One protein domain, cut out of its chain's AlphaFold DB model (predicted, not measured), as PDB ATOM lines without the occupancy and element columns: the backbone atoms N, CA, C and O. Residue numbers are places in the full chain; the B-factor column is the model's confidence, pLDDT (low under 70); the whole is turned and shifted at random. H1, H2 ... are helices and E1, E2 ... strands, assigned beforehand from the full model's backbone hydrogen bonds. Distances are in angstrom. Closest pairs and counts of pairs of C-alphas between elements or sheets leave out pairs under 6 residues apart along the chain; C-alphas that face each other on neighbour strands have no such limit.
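AT A GLANCE: This is residues 10 to 30 and 51 to 208 of the 350 residues of the protein "Transposon Tf2-8 polyprotein" of Araneus ventricosus (UniProt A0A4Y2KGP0). A twisted five-stranded sheet, E6 E5 E4 E7 E8, makes the core; the long helix H3 packs slantwise on one of its faces, with H6 behind H3, while H7 and H1 lie side by side on the other. A small three-stranded sheet, E1 E2 E3, sits at one end of the long axis, beyond E6. The printed part has 179 residues, with seven named helices and eight named strands in the order H1 E1 E2 E3 E4 E5 E6 H2 H3 H4 E7 H5 H6 E8 H7; the large sheet is mixed, the small one antiparallel, the class mixed. It is compact, with a radius of gyration of the C-alphas of 16.5 A and spans of 53 by 38 by 36 A.

IN THESE COORDINATES: H1, residues 10 to 17, begins at C-alpha 10 (309.874, 302.945, 251.872). E1 is residues 23 to 25, E2 54 to 57 and E3 64 to 67. E4, residues 84 to 90, is 20.4 A long, E5, 94 to 103, 29.1 A, and E6, 106 to 116, 29.7 A, with a bend of 54 degrees at residue 110. H2 is residues 119 to 122; H3, 126 to 140, is 21.5 A long; H4 is 142 to 145, E7 150 to 154, H5 157 to 161. H6, residues 172 to 182, is 15.3 A long, E8 is 188 to 190, and H7, 197 to 203, ends at C-alpha 203 (303.400, 303.349, 244.599).

HOW THE PARTS SIT: E4, E5 and E6 form a meander, each strand the antiparallel neighbour of the one before, with N 87 and O 98 at 2.9 A and N 97 and O 113 at 2.8 A. E4 and E7 are parallel, N 86 and O 151 at 2.9 A. E7, H5 H6, E8 is a strand-helix-strand unit, two parallel neighbour strands joined through helices by a right-handed crossover; N 189 and O 152 are 2.8 A apart. H3 is on the sheet at a height of 6.4 A, on the opposite face from H1 and H7. H3 touches H6, C-alphas 135 and 177 closest at 6.1 A, at a steep tilt of 44 degrees. H1 and H7 touch, C-alphas 17 and 198 closest at 6.9 A. H5 is on the sheet, H4 only grazes it, and H2 is close to but not clearly touching H3, C-alphas 121 and 129 closest at 7.3 A. In the small sheet, N 56 and O 65 of the hairpin E2 and E3 are 2.8 A apart, N 25 and O 55 of E1 and E2 3.3 A. Residues 73 to 74 pair with 66 to 67 of E3 and with 111 to 112 of E6. Every O i to N i+4 pair is within hydrogen-bond range in H1, H6 and H7; H3 has 10 of 11, H5 0 of 1 but 2 of 2 O i to N i+3 pairs, and H2 and H4 are too short for an i+4 pair.

THE WHOLE: The two C-alphas farthest apart are those of Lys 59 and Glu 168, 53.6 A. Residues 31 to 50 are not printed; C-alphas 30 and 51 are 6.3 A apart across the cut. Of the links printed whole, E3 to E4 is long. The mean pLDDT of the printed part is 70.9, and 63 residues are under 70, among them 10 to 30, 51 to 78 and 201 to 208.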
ATOM      1  N   ASN A  10     311.314 303.130 251.706       37.72
ATOM      2  CA  ASN A  10     309.874 302.945 251.872       37.72
ATOM      3  C   ASN A  10     309.422 303.285 253.297       37.72
ATOM      4  O   ASN A  10     308.414 303.952 253.485       37.72
ATOM      5  N   LEU A  11     310.214 302.908 254.300       41.16
ATOM      6  CA  LEU A  11     309.918 303.144 255.708       41.16
ATOM      7  C   LEU A  11     309.958 304.632 256.079       41.16
ATOM      8  O   LEU A  11     309.156 305.107 256.874       41.16
ATOM      9  N   VAL A  12     310.886 305.381 255.482       39.19
ATOM     10  CA  VAL A  12     311.012 306.832 255.683       39.19
ATOM     11  C   VAL A  12     309.785 307.561 255.134       39.19
ATOM     12  O   VAL A  12     309.268 308.467 255.776       39.19
ATOM     13  N   ILE A  13     309.295 307.138 253.969       42.50
ATOM     14  CA  ILE A  13     308.148 307.747 253.282       42.50
ATOM     15  C   ILE A  13     306.841 307.424 254.005       42.50
ATOM     16  O   ILE A  13     306.005 308.304 254.191       42.50
ATOM     17  N   ILE A  14     306.709 306.196 254.503       44.62
ATOM     18  CA  ILE A  14     305.607 305.807 255.376       44.62
ATOM     19  C   ILE A  14     305.544 306.721 256.618       44.62
ATOM     20  O   ILE A  14     304.480 307.227 256.962       44.62
ATOM     21  N   LEU A  15     306.683 307.000 257.261       43.09
ATOM     22  CA  LEU A  15     306.745 307.872 258.441       43.09
ATOM     23  C   LEU A  15     306.402 309.345 258.121       43.09
ATOM     24  O   LEU A  15     305.835 310.034 258.969       43.09
ATOM     25  N   ILE A  16     306.681 309.811 256.895       39.19
ATOM     26  CA  ILE A  16     306.279 311.139 256.393       39.19
ATOM     27  C   ILE A  16     304.759 311.211 256.160       39.19
ATOM     28  O   ILE A  16     304.139 312.206 256.527       39.19
ATOM     29  N   LEU A  17     304.146 310.160 255.605       38.62
ATOM     30  CA  LEU A  17     302.708 310.121 255.295       38.62
ATOM     31  C   LEU A  17     301.805 310.101 256.542       38.62
ATOM     32  O   LEU A  17     300.656 310.522 256.457       38.62
ATOM     33  N   ILE A  18     302.314 309.669 257.701       39.88
ATOM     34  CA  ILE A  18     301.568 309.635 258.978       39.88
ATOM     35  C   ILE A  18     301.774 310.930 259.795       39.88
ATOM     36  O   ILE A  18     301.286 311.037 260.912       39.88
ATOM     37  N   ASN A  19     302.502 311.937 259.286       34.38
ATOM     38  CA  ASN A  19     302.887 313.129 260.066       34.38
ATOM     39  C   ASN A  19     303.677 312.797 261.357       34.38
ATOM     40  O   ASN A  19     303.690 313.565 262.320       34.38
ATOM     41  N   VAL A  20     304.390 311.667 261.382       34.00
ATOM     42  CA  VAL A  20     305.101 311.186 262.573       34.00
ATOM     43  C   VAL A  20     306.483 311.828 262.663       34.00
ATOM     44  O   VAL A  20     307.357 311.619 261.819       34.00
ATOM     45  N   LYS A  21     306.742 312.565 263.748       32.47
ATOM     46  CA  LYS A  21     308.108 312.974 264.111       32.47
ATOM     47  C   LYS A  21     308.878 311.761 264.634       32.47
ATOM     48  O   LYS A  21     308.730 311.373 265.787       32.47
ATOM     49  N   VAL A  22     309.736 311.192 263.793       31.00
ATOM     50  CA  VAL A  22     310.549 310.011 264.114       31.00
ATOM     51  C   VAL A  22     311.572 310.325 265.211       31.00
ATOM     52  O   VAL A  22     312.537 311.064 264.999       31.00
ATOM     53  N   HIS A  23     311.416 309.704 266.379       31.61
ATOM     54  CA  HIS A  23     312.527 309.446 267.294       31.61
ATOM     55  C   HIS A  23     312.880 307.960 267.202       31.61
ATOM     56  O   HIS A  23     312.017 307.109 267.401       31.61
ATOM     57  N   VAL A  24     314.140 307.647 266.882       28.84
ATOM     58  CA  VAL A  24     314.670 306.283 267.008       28.84
ATOM     59  C   VAL A  24     314.791 305.997 268.501       28.84
ATOM     60  O   VAL A  24     315.705 306.506 269.151       28.84
ATOM     61  N   ALA A  25     313.844 305.241 269.047       24.34
ATOM     62  CA  ALA A  25     313.862 304.810 270.436       24.34
ATOM     63  C   ALA A  25     314.274 303.333 270.484       24.34
ATOM     64  O   ALA A  25     313.520 302.466 270.073       24.34
ATOM     65  N   GLU A  26     315.501 303.111 270.960       28.36
ATOM     66  CA  GLU A  26     316.055 301.875 271.537       28.36
ATOM     67  C   GLU A  26     315.919 300.545 270.759       28.36
ATOM     68  O   GLU A  26     314.849 300.018 270.479       28.36
ATOM     69  N   VAL A  27     317.080 299.939 270.483       29.16
ATOM     70  CA  VAL A  27     317.220 298.570 269.970       29.16
ATOM     71  C   VAL A  27     317.101 297.601 271.152       29.16
ATOM     72  O   VAL A  27     318.015 297.548 271.972       29.16
ATOM     73  N   PHE A  28     316.024 296.815 271.238       25.78
ATOM     74  CA  PHE A  28     315.877 295.764 272.257       25.78
ATOM     75  C   PHE A  28     315.858 294.350 271.651       25.78
ATOM     76  O   PHE A  28     315.016 294.039 270.815       25.78
ATOM     77  N   GLY A  29     316.753 293.494 272.169       29.52
ATOM     78  CA  GLY A  29     316.530 292.058 272.418       29.52
ATOM     79  C   GLY A  29     316.561 291.062 271.245       29.52
ATOM     80  O   GLY A  29     315.889 291.224 270.235       29.52
ATOM     81  N   LYS A  30     317.285 289.945 271.440       23.78
ATOM     82  CA  LYS A  30     317.233 288.727 270.603       23.78
ATOM     83  C   LYS A  30     315.987 287.895 270.939       23.78
ATOM     84  O   LYS A  30     315.786 287.572 272.106       23.78
ATOM     85  N   LYS A  51     317.249 289.984 263.093       33.41
ATOM     86  CA  LYS A  51     317.815 290.022 264.461       33.41
ATOM     87  C   LYS A  51     317.461 291.256 265.297       33.41
ATOM     88  O   LYS A  51     317.717 291.222 266.498       33.41
ATOM     89  N   TYR A  52     316.899 292.315 264.711       35.38
ATOM     90  CA  TYR A  52     316.666 293.587 265.409       35.38
ATOM     91  C   TYR A  52     315.313 294.199 265.028       35.38
ATOM     92  O   TYR A  52     315.071 294.470 263.856       35.38
ATOM     93  N   ARG A  53     314.458 294.448 266.028       40.84
ATOM     94  CA  ARG A  53     313.223 295.235 265.884       40.84
ATOM     95  C   ARG A  53     313.549 296.700 266.175       40.84
ATOM     96  O   ARG A  53     314.108 296.993 267.231       40.84
ATOM     97  N   LEU A  54     313.254 297.605 265.246       40.59
ATOM     98  CA  LEU A  54     313.382 299.047 265.465       40.59
ATOM     99  C   LEU A  54     312.013 299.562 265.925       40.59
ATOM    100  O   LEU A  54     311.009 299.188 265.340       40.59
ATOM    101  N   PHE A  55     311.944 300.397 266.959       44.00
ATOM    102  CA  PHE A  55     310.692 301.047 267.342       44.00
ATOM    103  C   PHE A  55     310.788 302.559 267.106       44.00
ATOM    104  O   PHE A  55     311.790 303.197 267.436       44.00
ATOM    105  N   VAL A  56     309.755 303.143 266.507       43.19
ATOM    106  CA  VAL A  56     309.603 304.595 266.348       43.19
ATOM    107  C   VAL A  56     308.489 305.038 267.289       43.19
ATOM    108  O   VAL A  56     307.574 304.275 267.558       43.19
ATOM    109  N   THR A  57     308.541 306.238 267.850       37.62
ATOM    110  CA  THR A  57     307.444 306.754 268.688       37.62
ATOM    111  C   THR A  57     307.075 308.155 268.246       37.62
ATOM    112  O   THR A  57     307.966 308.995 268.102       37.62
ATOM    113  N   ASP A  58     305.786 308.405 268.037       40.25
ATOM    114  CA  ASP A  58     305.267 309.735 267.754       40.25
ATOM    115  C   ASP A  58     305.110 310.498 269.068       40.25
ATOM    116  O   ASP A  58     304.478 310.032 270.011       40.25
ATOM    117  N   LYS A  59     305.699 311.692 269.139       36.53
ATOM    118  CA  LYS A  59     305.612 312.556 270.321       36.53
ATOM    119  C   LYS A  59     304.285 313.303 270.433       36.53
ATOM    120  O   LYS A  59     304.006 313.798 271.517       36.53
ATOM    121  N   GLN A  60     303.527 313.456 269.345       34.53
ATOM    122  CA  GLN A  60     302.240 314.160 269.388       34.53
ATOM    123  C   GLN A  60     301.112 313.243 269.854       34.53
ATOM    124  O   GLN A  60     300.297 313.662 270.663       34.53
ATOM    125  N   THR A  61     301.103 311.999 269.381       39.38
ATOM    126  CA  THR A  61     300.057 311.019 269.711       39.38
ATOM    127  C   THR A  61     300.488 309.977 270.746       39.38
ATOM    128  O   THR A  61     299.650 309.247 271.261       39.38
ATOM    129  N   GLY A  62     301.786 309.867 271.052       40.06
ATOM    130  CA  GLY A  62     302.328 308.840 271.949       40.06
ATOM    131  C   GLY A  62     302.430 307.437 271.330       40.06
ATOM    132  O   GLY A  62     302.895 306.512 271.997       40.06
ATOM    133  N   LEU A  63     302.032 307.263 270.064       40.84
ATOM    134  CA  LEU A  63     301.981 305.965 269.383       40.84
ATOM    135  C   LEU A  63     303.380 305.391 269.125       40.84
ATOM    136  O   LEU A  63     304.276 306.094 268.655       40.84
ATOM    137  N   ARG A  64     303.569 304.096 269.417       38.81
ATOM    138  CA  ARG A  64     304.820 303.342 269.225       38.81
ATOM    139  C   ARG A  64     304.706 302.407 268.017       38.81
ATOM    140  O   ARG A  64     303.983 301.425 268.072       38.81
ATOM    141  N   PHE A  65     305.485 302.672 266.979       50.22
ATOM    142  CA  PHE A  65     305.579 301.901 265.742       50.22
ATOM    143  C   PHE A  65     306.692 300.857 265.844       50.22
ATOM    144  O   PHE A  65     307.767 301.170 266.348       50.22
ATOM    145  N   LEU A  66     306.485 299.653 265.318       44.53
ATOM    146  CA  LEU A  66     307.530 298.664 265.069       44.53
ATOM    147  C   LEU A  66     307.928 298.716 263.589       44.53
ATOM    148  O   LEU A  66     307.145 298.461 262.681       44.53
ATOM    149  N   VAL A  67     309.188 299.043 263.375       48.06
ATOM    150  CA  VAL A  67     309.913 299.004 262.117       48.06
ATOM    151  C   VAL A  67     310.633 297.664 262.045       48.06
ATOM    152  O   VAL A  67     311.645 297.450 262.723       48.06
ATOM    153  N   ASP A  68     310.119 296.763 261.214       41.25
ATOM    154  CA  ASP A  68     310.912 295.628 260.765       41.25
ATOM    155  C   ASP A  68     311.734 296.053 259.537       41.25
ATOM    156  O   ASP A  68     311.358 296.942 258.776       41.25
ATOM    157  N   SER A  69     312.902 295.445 259.353       37.31
ATOM    158  CA  SER A  69     313.815 295.741 258.238       37.31
ATOM    159  C   SER A  69     313.297 295.191 256.896       37.31
ATOM    160  O   SER A  69     313.931 295.382 255.855       37.31
ATOM    161  N   GLY A  70     312.151 294.501 256.918       43.22
ATOM    162  CA  GLY A  70     311.343 294.148 255.755       43.22
ATOM    163  C   GLY A  70     310.452 295.305 255.299       43.22
ATOM    164  O   GLY A  70     310.399 296.359 255.916       43.22
ATOM    165  N   ALA A  71     309.745 295.134 254.185       45.47
ATOM    166  CA  ALA A  71     308.811 296.123 253.637       45.47
ATOM    167  C   ALA A  71     307.532 296.309 254.492       45.47
ATOM    168  O   ALA A  71     306.468 296.532 253.931       45.47
ATOM    169  N   ASP A  72     307.627 296.169 255.814       47.69
ATOM    170  CA  ASP A  72     306.520 296.087 256.765       47.69
ATOM    171  C   ASP A  72     306.780 297.066 257.917       47.69
ATOM    172  O   ASP A  72     307.776 296.949 258.638       47.69
ATOM    173  N   LEU A  73     305.905 298.061 258.062       55.50
ATOM    174  CA  LEU A  73     305.887 298.957 259.219       55.50
ATOM    175  C   LEU A  73     304.578 298.754 259.969       55.50
ATOM    176  O   LEU A  73     303.580 299.349 259.576       55.50
ATOM    177  N   SER A  74     304.591 298.015 261.077       54.31
ATOM    178  CA  SER A  74     303.411 297.877 261.932       54.31
ATOM    179  C   SER A  74     303.321 299.047 262.919       54.31
ATOM    180  O   SER A  74     304.267 299.344 263.647       54.31
ATOM    181  N   ILE A  75     302.189 299.743 262.929       54.72
ATOM    182  CA  ILE A  75     301.964 300.982 263.685       54.72
ATOM    183  C   ILE A  75     301.306 300.717 265.034       54.72
ATOM    184  O   ILE A  75     301.663 301.344 266.027       54.72
ATOM    185  N   ILE A  76     300.340 299.801 265.057       56.12
ATOM    186  CA  ILE A  76     299.528 299.439 266.221       56.12
ATOM    187  C   ILE A  76     299.426 297.903 266.218       56.12
ATOM    188  O   ILE A  76     299.345 297.304 265.141       56.12
ATOM    189  N   PRO A  77     299.466 297.217 267.373       58.25
ATOM    190  CA  PRO A  77     299.156 295.793 267.421       58.25
ATOM    191  C   PRO A  77     297.713 295.546 266.959       58.25
ATOM    192  O   PRO A  77     296.781 296.187 267.429       58.25
ATOM    193  N   ALA A  78     297.517 294.594 266.048       61.28
ATOM    194  CA  ALA A  78     296.210 294.326 265.457       61.28
ATOM    195  C   ALA A  78     295.193 293.805 266.488       61.28
ATOM    196  O   ALA A  78     295.211 292.622 266.839       61.28
ATOM    197  N   THR A  79     294.240 294.641 266.908       73.06
ATOM    198  CA  THR A  79     293.140 294.209 267.789       73.06
ATOM    199  C   THR A  79     292.290 293.117 267.111       73.06
ATOM    200  O   THR A  79     291.852 293.331 265.977       73.06
ATOM    201  N   PRO A  80     292.052 291.945 267.741       67.25
ATOM    202  CA  PRO A  80     291.400 290.783 267.117       67.25
ATOM    203  C   PRO A  80     290.034 291.020 266.466       67.25
ATOM    204  O   PRO A  80     289.757 290.424 265.431       67.25
ATOM    205  N   ASN A  81     289.217 291.916 267.026       76.94
ATOM    206  CA  ASN A  81     287.792 292.024 266.685       76.94
ATOM    207  C   ASN A  81     287.407 293.293 265.915       76.94
ATOM    208  O   ASN A  81     286.227 293.516 265.660       76.94
ATOM    209  N   LEU A  82     288.372 294.144 265.565       83.94
ATOM    210  CA  LEU A  82     288.080 295.358 264.806       83.94
ATOM    211  C   LEU A  82     288.136 295.082 263.304       83.94
ATOM    212  O   LEU A  82     288.956 294.285 262.834       83.94
ATOM    213  N   LYS A  83     287.277 295.782 262.556       88.31
ATOM    214  CA  LYS A  83     287.243 295.705 261.096       88.31
ATOM    215  C   LYS A  83     288.574 296.186 260.528       88.31
ATOM    216  O   LYS A  83     289.118 297.196 260.970       88.31
ATOM    217  N   ILE A  84     289.072 295.467 259.533       91.88
ATOM    218  CA  ILE A  84     290.301 295.803 258.820       91.88
ATOM    219  C   ILE A  84     290.028 295.946 257.324       91.88
ATOM    220  O   ILE A  84     289.084 295.360 256.788       91.88
ATOM    221  N   SER A  85     290.854 296.736 256.651       92.81
ATOM    222  CA  SER A  85     290.784 296.947 255.205       92.81
ATOM    223  C   SER A  85     292.166 297.153 254.614       92.81
ATOM    224  O   SER A  85     293.030 297.775 255.235       92.81
ATOM    225  N   LEU A  86     292.361 296.672 253.395       93.75
ATOM    226  CA  LEU A  86     293.621 296.774 252.674       93.75
ATOM    227  C   LEU A  86     293.455 297.723 251.488       93.75
ATOM    228  O   LEU A  86     292.706 297.420 250.571       93.75
ATOM    229  N   PHE A  87     294.180 298.835 251.482       92.06
ATOM    230  CA  PHE A  87     294.230 299.755 250.347       92.06
ATOM    231  C   PHE A  87     295.500 299.511 249.553       92.06
ATOM    232  O   PHE A  87     296.582 299.427 250.136       92.06
ATOM    233  N   THR A  88     295.380 299.407 248.237       92.12
ATOM    234  CA  THR A  88     296.492 299.082 247.341       92.12
ATOM    235  C   THR A  88     296.509 300.008 246.141       92.12
ATOM    236  O   THR A  88     295.454 300.453 245.691       92.12
ATOM    237  N   ASP A  89     297.700 300.269 245.620       88.44
ATOM    238  CA  ASP A  89     297.919 301.002 244.379       88.44
ATOM    239  C   ASP A  89     299.179 300.471 243.687       88.44
ATOM    240  O   ASP A  89     300.159 300.093 244.349       88.44
ATOM    241  N   ALA A  90     299.178 300.441 242.357       87.88
ATOM    242  CA  ALA A  90     300.350 300.085 241.576       87.88
ATOM    243  C   ALA A  90     300.670 301.165 240.540       87.88
ATOM    244  O   ALA A  90     299.842 301.591 239.745       87.88
ATOM    245  N   SER A  91     301.935 301.570 240.488       84.12
ATOM    246  CA  SER A  91     302.448 302.401 239.405       84.12
ATOM    247  C   SER A  91     303.188 301.548 238.372       84.12
ATOM    248  O   SER A  91     303.325 300.327 238.509       84.12
ATOM    249  N   ASP A  92     303.749 302.192 237.349       79.00
ATOM    250  CA  ASP A  92     304.678 301.550 236.408       79.00
ATOM    251  C   ASP A  92     305.956 301.021 237.088       79.00
ATOM    252  O   ASP A  92     306.749 300.300 236.478       79.00
ATOM    253  N   TYR A  93     306.159 301.352 238.362       73.56
ATOM    254  CA  TYR A  93     307.464 301.328 238.990       73.56
ATOM    255  C   TYR A  93     307.511 300.673 240.360       73.56
ATOM    256  O   TYR A  93     308.483 299.984 240.680       73.56
ATOM    257  N   ALA A  94     306.483 300.872 241.174       78.94
ATOM    258  CA  ALA A  94     306.375 300.297 242.501       78.94
ATOM    259  C   ALA A  94     304.913 300.020 242.848       78.94
ATOM    260  O   ALA A  94     303.986 300.601 242.293       78.94
ATOM    261  N   VAL A  95     304.734 299.113 243.796       84.62
ATOM    262  CA  VAL A  95     303.465 298.841 244.462       84.62
ATOM    263  C   VAL A  95     303.496 299.517 245.820       84.62
ATOM    264  O   VAL A  95     304.515 299.438 246.510       84.62
ATOM    265  N   GLY A  96     302.378 300.119 246.208       84.56
ATOM    266  CA  GLY A  96     302.142 300.671 247.533       84.56
ATOM    267  C   GLY A  96     300.863 300.110 248.141       84.56
ATOM    268  O   GLY A  96     299.887 299.856 247.439       84.56
ATOM    269  N   SER A  97     300.850 299.908 249.453       86.56
ATOM    270  CA  SER A  97     299.638 299.544 250.174       86.56
ATOM    271  C   SER A  97     299.663 299.968 251.637       86.56
ATOM    272  O   SER A  97     300.717 300.158 252.250       86.56
ATOM    273  N   VAL A  98     298.467 300.095 252.203       86.50
ATOM    274  CA  VAL A  98     298.244 300.321 253.625       86.50
ATOM    275  C   VAL A  98     297.152 299.388 254.126       86.50
ATOM    276  O   VAL A  98     296.048 299.335 253.589       86.50
ATOM    277  N   LEU A  99     297.473 298.635 255.167       87.75
ATOM    278  CA  LEU A  99     296.510 297.919 255.982       87.75
ATOM    279  C   LEU A  99     295.998 298.881 257.050       87.75
ATOM    280  O   LEU A  99     296.797 299.488 257.761       87.75
ATOM    281  N   GLN A 100     294.686 299.026 257.162       86.50
ATOM    282  CA  GLN A 100     294.029 299.911 258.117       86.50
ATOM    283  C   GLN A 100     293.080 299.119 259.010       86.50
ATOM    284  O   GLN A 100     292.565 298.071 258.622       86.50
ATOM    285  N   GLN A 101     292.851 299.642 260.207       85.56
ATOM    286  CA  GLN A 101     291.921 299.133 261.199       85.56
ATOM    287  C   GLN A 101     290.927 300.238 261.562       85.56
ATOM    288  O   GLN A 101     291.308 301.399 261.689       85.56
ATOM    289  N   PHE A 102     289.655 299.883 261.702       85.75
ATOM    290  CA  PHE A 102     288.609 300.816 262.100       85.75
ATOM    291  C   PHE A 102     288.475 300.825 263.625       85.75
ATOM    292  O   PHE A 102     288.076 299.819 264.216       85.75
ATOM    293  N   GLU A 103     288.834 301.943 264.251       83.50
ATOM    294  CA  GLU A 103     288.835 302.144 265.702       83.50
ATOM    295  C   GLU A 103     288.366 303.573 266.023       83.50
ATOM    296  O   GLU A 103     288.759 304.522 265.342       83.50
ATOM    297  N   ASP A 104     287.534 303.734 267.056       80.50
ATOM    298  CA  ASP A 104     286.992 305.032 267.501       80.50
ATOM    299  C   ASP A 104     286.353 305.854 266.362       80.50
ATOM    300  O   ASP A 104     286.670 307.026 266.167       80.50
ATOM    301  N   ASP A 105     285.504 305.211 265.552       80.31
ATOM    302  CA  ASP A 105     284.855 305.799 264.367       80.31
ATOM    303  C   ASP A 105     285.817 306.368 263.304       80.31
ATOM    304  O   ASP A 105     285.439 307.188 262.463       80.31
ATOM    305  N   SER A 106     287.070 305.905 263.288       77.38
ATOM    306  CA  SER A 106     288.090 306.366 262.348       77.38
ATOM    307  C   SER A 106     288.937 305.221 261.787       77.38
ATOM    308  O   SER A 106     289.207 304.220 262.449       77.38
ATOM    309  N   TRP A 107     289.378 305.363 260.535       78.62
ATOM    310  CA  TRP A 107     290.360 304.451 259.947       78.62
ATOM    311  C   TRP A 107     291.758 304.831 260.419       78.62
ATOM    312  O   TRP A 107     292.293 305.873 260.035       78.62
ATOM    313  N   LYS A 108     292.368 303.963 261.224       75.38
ATOM    314  CA  LYS A 108     293.750 304.104 261.673       75.38
ATOM    315  C   LYS A 108     294.642 303.165 260.866       75.38
ATOM    316  O   LYS A 108     294.294 301.999 260.667       75.38
ATOM    317  N   PRO A 109     295.790 303.633 260.359       74.69
ATOM    318  CA  PRO A 109     296.713 302.746 259.680       74.69
ATOM    319  C   PRO A 109     297.278 301.726 260.682       74.69
ATOM    320  O   PRO A 109     297.540 302.041 261.842       74.69
ATOM    321  N   LEU A 110     297.430 300.488 260.227       78.12
ATOM    322  CA  LEU A 110     297.891 299.344 261.010       78.12
ATOM    323  C   LEU A 110     299.257 298.873 260.524       78.12
ATOM    324  O   LEU A 110     300.157 298.661 261.335       78.12
ATOM    325  N   SER A 111     299.418 298.723 259.209       75.06
ATOM    326  CA  SER A 111     300.725 298.520 258.591       75.06
ATOM    327  C   SER A 111     300.784 299.102 257.183       75.06
ATOM    328  O   SER A 111     299.756 299.307 256.548       75.06
ATOM    329  N   PHE A 112     301.984 299.359 256.676       78.06
ATOM    330  CA  PHE A 112     302.202 299.771 255.294       78.06
ATOM    331  C   PHE A 112     303.175 298.846 254.603       78.06
ATOM    332  O   PHE A 112     304.086 298.297 255.221       78.06
ATOM    333  N   PHE A 113     303.011 298.757 253.290       78.12
ATOM    334  CA  PHE A 113     303.896 298.009 252.434       78.12
ATOM    335  C   PHE A 113     304.191 298.790 251.161       78.12
ATOM    336  O   PHE A 113     303.339 299.458 250.584       78.12
ATOM    337  N   SER A 114     305.439 298.716 250.716       76.62
ATOM    338  CA  SER A 114     305.824 299.204 249.399       76.62
ATOM    339  C   SER A 114     306.942 298.345 248.838       76.62
ATOM    340  O   SER A 114     307.822 297.879 249.574       76.62
ATOM    341  N   LYS A 115     306.916 298.124 247.525       75.62
ATOM    342  CA  LYS A 115     307.923 297.332 246.822       75.62
ATOM    343  C   LYS A 115     308.128 297.839 245.402       75.62
ATOM    344  O   LYS A 115     307.190 297.890 244.614       75.62
ATOM    345  N   THR A 116     309.379 298.120 245.052       75.94
ATOM    346  CA  THR A 116     309.781 298.433 243.677       75.94
ATOM    347  C   THR A 116     309.628 297.209 242.779       75.94
ATOM    348  O   THR A 116     310.064 296.108 243.136       75.94
ATOM    349  N   LEU A 117     309.046 297.408 241.602       75.62
ATOM    350  CA  LEU A 117     308.887 296.387 240.578       75.62
ATOM    351  C   LEU A 117     310.233 296.090 239.902       75.62
ATOM    352  O   LEU A 117     311.010 296.996 239.595       75.62
ATOM    353  N   SER A 118     310.514 294.809 239.651       75.25
ATOM    354  CA  SER A 118     311.654 294.399 238.823       75.25
ATOM    355  C   SER A 118     311.442 294.788 237.355       75.25
ATOM    356  O   SER A 118     310.309 294.988 236.932       75.25
ATOM    357  N   ASN A 119     312.501 294.823 236.539       73.19
ATOM    358  CA  ASN A 119     312.386 295.178 235.113       73.19
ATOM    359  C   ASN A 119     311.355 294.318 234.361       73.19
ATOM    360  O   ASN A 119     310.576 294.840 233.569       73.19
ATOM    361  N   ALA A 120     311.291 293.017 234.666       78.12
ATOM    362  CA  ALA A 120     310.267 292.133 234.112       78.12
ATOM    363  C   ALA A 120     308.851 292.534 234.566       78.12
ATOM    364  O   ALA A 120     307.917 292.487 233.775       78.12
ATOM    365  N   GLN A 121     308.702 292.957 235.825       81.94
ATOM    366  CA  GLN A 121     307.423 293.385 236.391       81.94
ATOM    367  C   GLN A 121     306.948 294.749 235.885       81.94
ATOM    368  O   GLN A 121     305.743 294.940 235.740       81.94
ATOM    369  N   LYS A 122     307.871 295.667 235.579       81.12
ATOM    370  CA  LYS A 122     307.553 296.965 234.969       81.12
ATOM    371  C   LYS A 122     306.894 296.792 233.595       81.12
ATOM    372  O   LYS A 122     305.937 297.494 233.286       81.12
ATOM    373  N   GLY A 123     307.338 295.797 232.820       79.00
ATOM    374  CA  GLY A 123     306.791 295.463 231.498       79.00
ATOM    375  C   GLY A 123     305.439 294.737 231.498       79.00
ATOM    376  O   GLY A 123     304.952 294.367 230.432       79.00
ATOM    377  N   HIS A 124     304.835 294.483 232.660       85.50
ATOM    378  CA  HIS A 124     303.504 293.884 232.723       85.50
ATOM    379  C   HIS A 124     302.398 294.861 232.320       85.50
ATOM    380  O   HIS A 124     302.549 296.076 232.429       85.50
ATOM    381  N   SER A 125     301.243 294.307 231.938       88.38
ATOM    382  CA  SER A 125     300.029 295.096 231.737       88.38
ATOM    383  C   SER A 125     299.608 295.811 233.027       88.38
ATOM    384  O   SER A 125     299.903 295.349 234.132       88.38
ATOM    385  N   THR A 126     298.861 296.910 232.901       87.06
ATOM    386  CA  THR A 126     298.300 297.628 234.058       87.06
ATOM    387  C   THR A 126     297.516 296.688 234.969       87.06
ATOM    388  O   THR A 126     297.764 296.662 236.167       87.06
ATOM    389  N   TYR A 127     296.665 295.828 234.401       89.38
ATOM    390  CA  TYR A 127     295.904 294.842 235.170       89.38
ATOM    391  C   TYR A 127     296.802 293.909 235.993       89.38
ATOM    392  O   TYR A 127     296.544 293.680 237.170       89.38
ATOM    393  N   ASP A 128     297.878 293.390 235.396       89.88
ATOM    394  CA  ASP A 128     298.810 292.493 236.083       89.88
ATOM    395  C   ASP A 128     299.592 293.192 237.200       89.88
ATOM    396  O   ASP A 128     299.908 292.558 238.208       89.88
ATOM    397  N   ARG A 129     299.931 294.477 237.030       89.81
ATOM    398  CA  ARG A 129     300.614 295.267 238.068       89.81
ATOM    399  C   ARG A 129     299.690 295.572 239.234       89.81
ATOM    400  O   ARG A 129     300.105 295.383 240.371       89.81
ATOM    401  N   GLU A 130     298.449 295.942 238.958       91.31
ATOM    402  CA  GLU A 130     297.431 296.178 239.985       91.31
ATOM    403  C   GLU A 130     297.089 294.884 240.740       91.31
ATOM    404  O   GLU A 130     297.063 294.856 241.970       91.31
ATOM    405  N   LEU A 131     296.939 293.759 240.029       92.81
ATOM    406  CA  LEU A 131     296.733 292.447 240.650       92.81
ATOM    407  C   LEU A 131     297.930 292.035 241.520       92.81
ATOM    408  O   LEU A 131     297.765 291.509 242.623       92.81
ATOM    409  N   LEU A 132     299.151 292.286 241.040       91.88
ATOM    410  CA  LEU A 132     300.371 292.103 241.826       91.88
ATOM    411  C   LEU A 132     300.389 293.031 243.053       91.88
ATOM    412  O   LEU A 132     300.896 292.638 244.108       91.88
ATOM    413  N   GLY A 133     299.804 294.220 242.903       90.38
ATOM    414  CA  GLY A 133     299.587 295.229 243.926       90.38
ATOM    415  C   GLY A 133     298.752 294.746 245.103       90.38
ATOM    416  O   GLY A 133     299.047 295.115 246.232       90.38
ATOM    417  N   ILE A 134     297.794 293.850 244.865       93.75
ATOM    418  CA  ILE A 134     296.997 293.180 245.905       93.75
ATOM    419  C   ILE A 134     297.697 291.925 246.433       93.75
ATOM    420  O   ILE A 134     297.786 291.697 247.641       93.75
ATOM    421  N   TYR A 135     298.240 291.110 245.528       94.25
ATOM    422  CA  TYR A 135     298.854 289.827 245.867       94.25
ATOM    423  C   TYR A 135     300.035 289.963 246.846       94.25
ATOM    424  O   TYR A 135     300.167 289.179 247.789       94.25
ATOM    425  N   LEU A 136     300.916 290.945 246.629       90.69
ATOM    426  CA  LEU A 136     302.125 291.108 247.441       90.69
ATOM    427  C   LEU A 136     301.836 291.546 248.890       90.69
ATOM    428  O   LEU A 136     302.366 290.891 249.794       90.69
ATOM    429  N   PRO A 137     301.010 292.580 249.151       89.94
ATOM    430  CA  PRO A 137     300.619 292.943 250.508       89.94
ATOM    431  C   PRO A 137     299.896 291.830 251.253       89.94
ATOM    432  O   PRO A 137     300.161 291.646 252.432       89.94
ATOM    433  N   ILE A 138     299.033 291.049 250.592       92.00
ATOM    434  CA  ILE A 138     298.354 289.923 251.255       92.00
ATOM    435  C   ILE A 138     299.369 288.887 251.728       92.00
ATOM    436  O   ILE A 138     299.299 288.417 252.861       92.00
ATOM    437  N   LYS A 139     300.369 288.583 250.896       89.38
ATOM    438  CA  LYS A 139     301.457 287.686 251.290       89.38
ATOM    439  C   LYS A 139     302.266 288.244 252.466       89.38
ATOM    440  O   LYS A 139     302.678 287.474 253.330       89.38
ATOM    441  N   GLN A 140     302.496 289.559 252.499       83.69
ATOM    442  CA  GLN A 140     303.215 290.222 253.588       83.69
ATOM    443  C   GLN A 140     302.409 290.198 254.895       83.69
ATOM    444  O   GLN A 140     302.885 289.734 255.931       83.69
ATOM    445  N   PHE A 141     301.155 290.634 254.833       86.38
ATOM    446  CA  PHE A 141     300.254 290.749 255.973       86.38
ATOM    447  C   PHE A 141     299.499 289.453 256.273       86.38
ATOM    448  O   PHE A 141     298.529 289.483 257.027       86.38
ATOM    449  N   LYS A 142     299.953 288.309 255.735       86.69
ATOM    450  CA  LYS A 142     299.312 286.999 255.917       86.69
ATOM    451  C   LYS A 142     298.955 286.751 257.384       86.69
ATOM    452  O   LYS A 142     297.825 286.408 257.690       86.69
ATOM    453  N   HIS A 143     299.902 287.003 258.282       82.50
ATOM    454  CA  HIS A 143     299.753 286.788 259.721       82.50
ATOM    455  C   HIS A 143     298.666 287.650 260.399       82.50
ATOM    456  O   HIS A 143     298.232 287.314 261.496       82.50
ATOM    457  N   ILE A 144     298.240 288.754 259.774       84.56
ATOM    458  CA  ILE A 144     297.170 289.641 260.266       84.56
ATOM    459  C   ILE A 144     295.836 289.325 259.580       84.56
ATOM    460  O   ILE A 144     294.784 289.397 260.215       84.56
ATOM    461  N   LEU A 145     295.880 289.002 258.283       88.50
ATOM    462  CA  LEU A 145     294.703 288.783 257.441       88.50
ATOM    463  C   LEU A 145     294.112 287.374 257.581       88.50
ATOM    464  O   LEU A 145     292.910 287.196 257.405       88.50
ATOM    465  N   GLU A 146     294.941 286.368 257.870       86.38
ATOM    466  CA  GLU A 146     294.514 284.969 257.953       86.38
ATOM    467  C   GLU A 146     293.436 284.790 259.035       86.38
ATOM    468  O   GLU A 146     293.604 285.185 260.190       86.38
ATOM    469  N   GLY A 147     292.294 284.221 258.637       85.12
ATOM    470  CA  GLY A 147     291.141 284.014 259.517       85.12
ATOM    471  C   GLY A 147     290.286 285.260 259.789       85.12
ATOM    472  O   GLY A 147     289.361 285.172 260.597       85.12
ATOM    473  N   ARG A 148     290.547 286.402 259.136       86.88
ATOM    474  CA  ARG A 148     289.740 287.626 259.272       86.88
ATOM    475  C   ARG A 148     289.024 287.989 257.980       86.88
ATOM    476  O   ARG A 148     289.563 287.831 256.892       86.88
ATOM    477  N   GLN A 149     287.829 288.558 258.112       88.50
ATOM    478  CA  GLN A 149     287.148 289.204 256.993       88.50
ATOM    479  C   GLN A 149     287.656 290.637 256.832       88.50
ATOM    480  O   GLN A 149     287.721 291.397 257.801       88.50
ATOM    481  N   PHE A 150     288.008 291.003 255.604       93.06
ATOM    482  CA  PHE A 150     288.478 292.339 255.259       93.06
ATOM    483  C   PHE A 150     288.102 292.692 253.824       93.06
ATOM    484  O   PHE A 150     287.973 291.815 252.965       93.06
ATOM    485  N   THR A 151     287.988 293.994 253.587       93.00
ATOM    486  CA  THR A 151     287.718 294.568 252.269       93.00
ATOM    487  C   THR A 151     289.017 295.071 251.648       93.00
ATOM    488  O   THR A 151     289.829 295.716 252.321       93.00
ATOM    489  N   MET A 152     289.220 294.784 250.366       94.31
ATOM    490  CA  MET A 152     290.336 295.291 249.571       94.31
ATOM    491  C   MET A 152     289.880 296.490 248.744       94.31
ATOM    492  O   MET A 152     288.840 296.426 248.099       94.31
ATOM    493  N   TYR A 153     290.664 297.561 248.714       92.75
ATOM    494  CA  TYR A 153     290.392 298.766 247.938       92.75
ATOM    495  C   TYR A 153     291.504 299.014 246.917       92.75
ATOM    496  O   TYR A 153     292.675 299.102 247.289       92.75
ATOM    497  N   ALA A 154     291.138 299.162 245.643       90.50
ATOM    498  CA  ALA A 154     292.063 299.465 244.546       90.50
ATOM    499  C   ALA A 154     291.507 300.570 243.631       90.50
ATOM    500  O   ALA A 154     290.290 300.727 243.515       90.50
ATOM    501  N   ASP A 155     292.378 301.325 242.951       85.19
ATOM    502  CA  ASP A 155     291.961 302.389 242.017       85.19
ATOM    503  C   ASP A 155     291.589 301.854 240.612       85.19
ATOM    504  O   ASP A 155     291.052 302.571 239.760       85.19
ATOM    505  N   HIS A 156     291.804 300.556 240.377       85.00
ATOM    506  CA  HIS A 156     291.626 299.921 239.079       85.00
ATOM    507  C   HIS A 156     290.304 299.142 238.973       85.00
ATOM    508  O   HIS A 156     290.195 297.983 239.379       85.00
ATOM    509  N   LYS A 157     289.290 299.760 238.346       84.88
ATOM    510  CA  LYS A 157     287.930 299.194 238.177       84.88
ATOM    511  C   LYS A 157     287.869 297.749 237.657       84.88
ATOM    512  O   LYS A 157     287.032 297.005 238.158       84.88
ATOM    513  N   PRO A 158     288.697 297.309 236.691       84.50
ATOM    514  CA  PRO A 158     288.650 295.925 236.216       84.50
ATOM    515  C   PRO A 158     288.899 294.864 237.297       84.50
ATOM    516  O   PRO A 158     288.437 293.737 237.134       84.50
ATOM    517  N   LEU A 159     289.592 295.200 238.394       84.69
ATOM    518  CA  LEU A 159     289.835 294.257 239.490       84.69
ATOM    519  C   LEU A 159     288.586 293.941 240.321       84.69
ATOM    520  O   LEU A 159     288.540 292.883 240.938       84.69
ATOM    521  N   MET A 160     287.555 294.790 240.273       85.19
ATOM    522  CA  MET A 160     286.253 294.527 240.906       85.19
ATOM    523  C   MET A 160     285.659 293.198 240.462       85.19
ATOM    524  O   MET A 160     285.133 292.427 241.252       85.19
ATOM    525  N   PHE A 161     285.784 292.928 239.167       82.88
ATOM    526  CA  PHE A 161     285.202 291.762 238.527       82.88
ATOM    527  C   PHE A 161     286.224 290.632 238.392       82.88
ATOM    528  O   PHE A 161     286.011 289.702 237.618       82.88
ATOM    529  N   ALA A 162     287.370 290.708 239.078       84.50
ATOM    530  CA  ALA A 162     288.452 289.741 238.908       84.50
ATOM    531  C   ALA A 162     288.028 288.311 239.280       84.50
ATOM    532  O   ALA A 162     288.451 287.366 238.620       84.50
ATOM    533  N   PHE A 163     287.152 288.163 240.280       83.69
ATOM    534  CA  PHE A 163     286.613 286.868 240.715       83.69
ATOM    535  C   PHE A 163     285.342 286.431 239.974       83.69
ATOM    536  O   PHE A 163     284.985 285.257 240.016       83.69
ATOM    537  N   GLU A 164     284.675 287.345 239.268       80.94
ATOM    538  CA  GLU A 164     283.475 287.050 238.469       80.94
ATOM    539  C   GLU A 164     283.815 286.663 237.020       80.94
ATOM    540  O   GLU A 164     282.997 286.096 236.290       80.94
ATOM    541  N   GLN A 165     285.034 286.974 236.573       76.50
ATOM    542  CA  GLN A 165     285.498 286.655 235.231       76.50
ATOM    543  C   GLN A 165     285.700 285.148 235.030       76.50
ATOM    544  O   GLN A 165     286.231 284.437 235.878       76.50
ATOM    545  N   LYS A 166     285.325 284.654 233.842       72.38
ATOM    546  CA  LYS A 166     285.568 283.257 233.453       72.38
ATOM    547  C   LYS A 166     287.071 282.964 233.400       72.38
ATOM    548  O   LYS A 166     287.800 283.640 232.671       72.38
ATOM    549  N   ASN A 167     287.494 281.892 234.075       69.69
ATOM    550  CA  ASN A 167     288.894 281.453 234.168       69.69
ATOM    551  C   ASN A 167     289.599 281.292 232.808       69.69
ATOM    552  O   ASN A 167     290.802 281.505 232.712       69.69
ATOM    553  N   GLU A 168     288.853 280.975 231.746       64.06
ATOM    554  CA  GLU A 168     289.359 280.803 230.374       64.06
ATOM    555  C   GLU A 168     290.006 282.066 229.777       64.06
ATOM    556  O   GLU A 168     290.749 281.974 228.804       64.06
ATOM    557  N   LYS A 169     289.732 283.248 230.344       69.44
ATOM    558  CA  LYS A 169     290.279 284.530 229.874       69.44
ATOM    559  C   LYS A 169     291.545 284.971 230.615       69.44
ATOM    560  O   LYS A 169     292.195 285.916 230.175       69.44
ATOM    561  N   GLY A 170     291.877 284.325 231.732       73.50
ATOM    562  CA  GLY A 170     293.003 284.705 232.582       73.50
ATOM    563  C   GLY A 170     294.300 284.016 232.172       73.50
ATOM    564  O   GLY A 170     294.317 282.828 231.853       73.50
ATOM    565  N   SER A 171     295.422 284.733 232.236       85.50
ATOM    566  CA  SER A 171     296.727 284.080 232.098       85.50
ATOM    567  C   SER A 171     296.967 283.110 233.272       85.50
ATOM    568  O   SER A 171     296.505 283.372 234.388       85.50
ATOM    569  N   PRO A 172     297.754 282.025 233.102       87.06
ATOM    570  CA  PRO A 172     298.057 281.095 234.196       87.06
ATOM    571  C   PRO A 172     298.642 281.776 235.437       87.06
ATOM    572  O   PRO A 172     298.513 281.282 236.552       87.06
ATOM    573  N   ARG A 173     299.305 282.919 235.249       87.62
ATOM    574  CA  ARG A 173     299.837 283.734 236.336       87.62
ATOM    575  C   ARG A 173     298.746 284.500 237.081       87.62
ATOM    576  O   ARG A 173     298.757 284.489 238.309       87.62
ATOM    577  N   GLN A 174     297.841 285.157 236.355       89.88
ATOM    578  CA  GLN A 174     296.708 285.871 236.951       89.88
ATOM    579  C   GLN A 174     295.861 284.911 237.783       89.88
ATOM    580  O   GLN A 174     295.562 285.213 238.931       89.88
ATOM    581  N   LEU A 175     295.586 283.717 237.249       90.06
ATOM    582  CA  LEU A 175     294.836 282.676 237.951       90.06
ATOM    583  C   LEU A 175     295.514 282.245 239.257       90.06
ATOM    584  O   LEU A 175     294.844 282.150 240.276       90.06
ATOM    585  N   ARG A 176     296.844 282.060 239.274       91.69
ATOM    586  CA  ARG A 176     297.578 281.740 240.516       91.69
ATOM    587  C   ARG A 176     297.495 282.859 241.552       91.69
ATOM    588  O   ARG A 176     297.367 282.575 242.738       91.69
ATOM    589  N   HIS A 177     297.604 284.118 241.123       93.00
ATOM    590  CA  HIS A 177     297.472 285.254 242.037       93.00
ATOM    591  C   HIS A 177     296.048 285.350 242.588       93.00
ATOM    592  O   HIS A 177     295.894 285.458 243.798       93.00
ATOM    593  N   LEU A 178     295.027 285.230 241.738       92.25
ATOM    594  CA  LEU A 178     293.626 285.253 242.159       92.25
ATOM    595  C   LEU A 178     293.284 284.091 243.089       92.25
ATOM    596  O   LEU A 178     292.674 284.321 244.125       92.25
ATOM    597  N   GLN A 179     293.733 282.873 242.782       91.81
ATOM    598  CA  GLN A 179     293.532 281.716 243.651       91.81
ATOM    599  C   GLN A 179     294.107 281.973 245.048       91.81
ATOM    600  O   GLN A 179     293.402 281.792 246.034       91.81
ATOM    601  N   TYR A 180     295.337 282.486 245.135       93.31
ATOM    602  CA  TYR A 180     295.933 282.823 246.427       93.31
ATOM    603  C   TYR A 180     295.162 283.927 247.162       93.31
ATOM    604  O   TYR A 180     294.927 283.810 248.355       93.31
ATOM    605  N   ILE A 181     294.740 284.989 246.467       93.38
ATOM    606  CA  ILE A 181     293.956 286.080 247.074       93.38
ATOM    607  C   ILE A 181     292.613 285.545 247.604       93.38
ATOM    608  O   ILE A 181     292.207 285.909 248.706       93.38
ATOM    609  N   SER A 182     291.968 284.628 246.870       92.25
ATOM    610  CA  SER A 182     290.672 284.044 247.241       92.25
ATOM    611  C   SER A 182     290.698 283.213 248.528       92.25
ATOM    612  O   SER A 182     289.662 283.074 249.170       92.25
ATOM    613  N   GLU A 183     291.866 282.710 248.943       92.56
ATOM    614  CA  GLU A 183     292.041 282.031 250.238       92.56
ATOM    615  C   GLU A 183     291.838 282.989 251.428       92.56
ATOM    616  O   GLU A 183     291.583 282.539 252.544       92.56
ATOM    617  N   PHE A 184     291.940 284.303 251.194       92.00
ATOM    618  CA  PHE A 184     291.813 285.343 252.213       92.00
ATOM    619  C   PHE A 184     290.502 286.119 252.087       92.00
ATOM    620  O   PHE A 184     289.747 286.217 253.052       92.00
ATOM    621  N   SER A 185     290.243 286.707 250.918       89.75
ATOM    622  CA  SER A 185     289.037 287.495 250.666       89.75
ATOM    623  C   SER A 185     288.782 287.629 249.166       89.75
ATOM    624  O   SER A 185     289.710 287.696 248.360       89.75
ATOM    625  N   THR A 186     287.509 287.701 248.790       89.56
ATOM    626  CA  THR A 186     287.056 288.023 247.427       89.56
ATOM    627  C   THR A 186     286.415 289.409 247.343       89.56
ATOM    628  O   THR A 186     285.944 289.801 246.279       89.56
ATOM    629  N   ASP A 187     286.383 290.146 248.457       91.25
ATOM    630  CA  ASP A 187     285.724 291.444 248.581       91.25
ATOM    631  C   ASP A 187     286.651 292.574 248.106       91.25
ATOM    632  O   ASP A 187     287.436 293.126 248.883       91.25
ATOM    633  N   ILE A 188     286.612 292.868 246.803       92.44
ATOM    634  CA  ILE A 188     287.368 293.962 246.177       92.44
ATOM    635  C   ILE A 188     286.406 295.104 245.862       92.44
ATOM    636  O   ILE A 188     285.398 294.900 245.195       92.44
ATOM    637  N   HIS A 189     286.762 296.311 246.294       91.94
ATOM    638  CA  HIS A 189     286.057 297.559 246.054       91.94
ATOM    639  C   HIS A 189     286.937 298.578 245.323       91.94
ATOM    640  O   HIS A 189     288.142 298.685 245.540       91.94
ATOM    641  N   HIS A 190     286.315 299.368 244.451       91.88
ATOM    642  CA  HIS A 190     286.997 300.422 243.725       91.88
ATOM    643  C   HIS A 190     286.927 301.695 244.552       91.88
ATOM    644  O   HIS A 190     285.837 302.127 244.934       91.88
ATOM    645  N   ILE A 191     288.074 302.331 244.746       88.38
ATOM    646  CA  ILE A 191     288.180 303.641 245.376       88.38
ATOM    647  C   ILE A 191     288.747 304.654 244.384       88.38
ATOM    648  O   ILE A 191     289.572 304.325 243.536       88.38
ATOM    649  N   GLY A 192     288.294 305.906 244.451       81.56
ATOM    650  CA  GLY A 192     288.875 306.951 243.617       81.56
ATOM    651  C   GLY A 192     290.336 307.201 243.998       81.56
ATOM    652  O   GLY A 192     290.663 307.302 245.177       81.56
ATOM    653  N   ARG A 193     291.218 307.408 243.013       72.31
ATOM    654  CA  ARG A 193     292.640 307.716 243.265       72.31
ATOM    655  C   ARG A 193     292.858 308.864 244.264       72.31
ATOM    656  O   ARG A 193     293.766 308.805 245.080       72.31
ATOM    657  N   LYS A 194     292.000 309.895 244.239       70.44
ATOM    658  CA  LYS A 194     292.062 311.043 245.170       70.44
ATOM    659  C   LYS A 194     291.806 310.670 246.632       70.44
ATOM    660  O   LYS A 194     292.225 311.404 247.516       70.44
ATOM    661  N   GLU A 195     291.103 309.571 246.872       70.56
ATOM    662  CA  GLU A 195     290.799 309.056 248.206       70.56
ATOM    663  C   GLU A 195     291.864 308.033 248.652       70.56
ATOM    664  O   GLU A 195     292.087 307.854 249.845       70.56
ATOM    665  N   ASN A 196     292.606 307.439 247.708       80.88
ATOM    666  CA  ASN A 196     293.683 306.475 247.956       80.88
ATOM    667  C   ASN A 196     295.076 307.126 248.101       80.88
ATOM    668  O   ASN A 196     296.072 306.637 247.572       80.88
ATOM    669  N   ILE A 197     295.154 308.256 248.814       69.75
ATOM    670  CA  ILE A 197     296.352 309.119 248.877       69.75
ATOM    671  C   ILE A 197     297.589 308.355 249.366       69.75
ATOM    672  O   ILE A 197     298.693 308.540 248.856       69.75
ATOM    673  N   VAL A 198     297.410 307.498 250.371       68.50
ATOM    674  CA  VAL A 198     298.509 306.783 251.024       68.50
ATOM    675  C   VAL A 198     299.115 305.733 250.098       68.50
ATOM    676  O   VAL A 198     300.330 305.732 249.906       68.50
ATOM    677  N   ALA A 199     298.299 304.846 249.521       74.88
ATOM    678  CA  ALA A 199     298.814 303.791 248.654       74.88
ATOM    679  C   ALA A 199     299.393 304.378 247.355       74.88
ATOM    680  O   ALA A 199     300.478 303.964 246.954       74.88
ATOM    681  N   ASP A 200     298.751 305.405 246.785       75.56
ATOM    682  CA  ASP A 200     299.241 306.144 245.611       75.56
ATOM    683  C   ASP A 200     300.607 306.800 245.878       75.56
ATOM    684  O   ASP A 200     301.547 306.677 245.093       75.56
ATOM    685  N   SER A 201     300.789 307.412 247.051       63.75
ATOM    686  CA  SER A 201     302.090 307.974 247.439       63.75
ATOM    687  C   SER A 201     303.176 306.897 247.565       63.75
ATOM    688  O   SER A 201     304.331 307.128 247.205       63.75
ATOM    689  N   LEU A 202     302.815 305.709 248.063       66.12
ATOM    690  CA  LEU A 202     303.728 304.576 248.238       66.12
ATOM    691  C   LEU A 202     304.051 303.830 246.935       66.12
ATOM    692  O   LEU A 202     305.094 303.174 246.852       66.12
ATOM    693  N   SER A 203     303.183 303.917 245.929       69.94
ATOM    694  CA  SER A 203     303.400 303.349 244.599       69.94
ATOM    695  C   SER A 203     304.172 304.322 243.691       69.94
ATOM    696  O   SER A 203     304.933 303.889 242.828       69.94
ATOM    697  N   ARG A 204     304.058 305.643 243.906       64.50
ATOM    698  CA  ARG A 204     304.715 306.712 243.119       64.50
ATOM    699  C   ARG A 204     306.043 307.215 243.703       64.50
ATOM    700  O   ARG A 204     306.478 308.335 243.419       64.50
ATOM    701  N   ILE A 205     306.726 306.384 244.491       56.50
ATOM    702  CA  ILE A 205     308.005 306.711 245.159       56.50
ATOM    703  C   ILE A 205     309.131 307.111 244.179       56.50
ATOM    704  O   ILE A 205     310.142 307.682 244.588       56.50
ATOM    705  N   GLU A 206     308.944 306.932 242.871       48.19
ATOM    706  CA  GLU A 206     309.849 307.470 241.846       48.19
ATOM    707  C   GLU A 206     309.993 309.005 241.842       48.19
ATOM    708  O   GLU A 206     310.869 309.547 241.176       48.19
ATOM    709  N   SER A 207     309.220 309.724 242.659       41.22
ATOM    710  CA  SER A 207     309.321 311.176 242.824       41.22
ATOM    711  C   SER A 207     310.282 311.668 243.919       41.22
ATOM    712  O   SER A 207     310.234 312.846 244.281       41.22
ATOM    713  N   ILE A 208     311.280 310.884 244.357       43.31
ATOM    714  CA  ILE A 208     312.555 311.516 244.765       43.31
ATOM    715  C   ILE A 208     313.265 311.917 243.473       43.31
ATOM    716  O   ILE A 208     314.240 311.295 243.075       43.31
TER     717      ILE A 208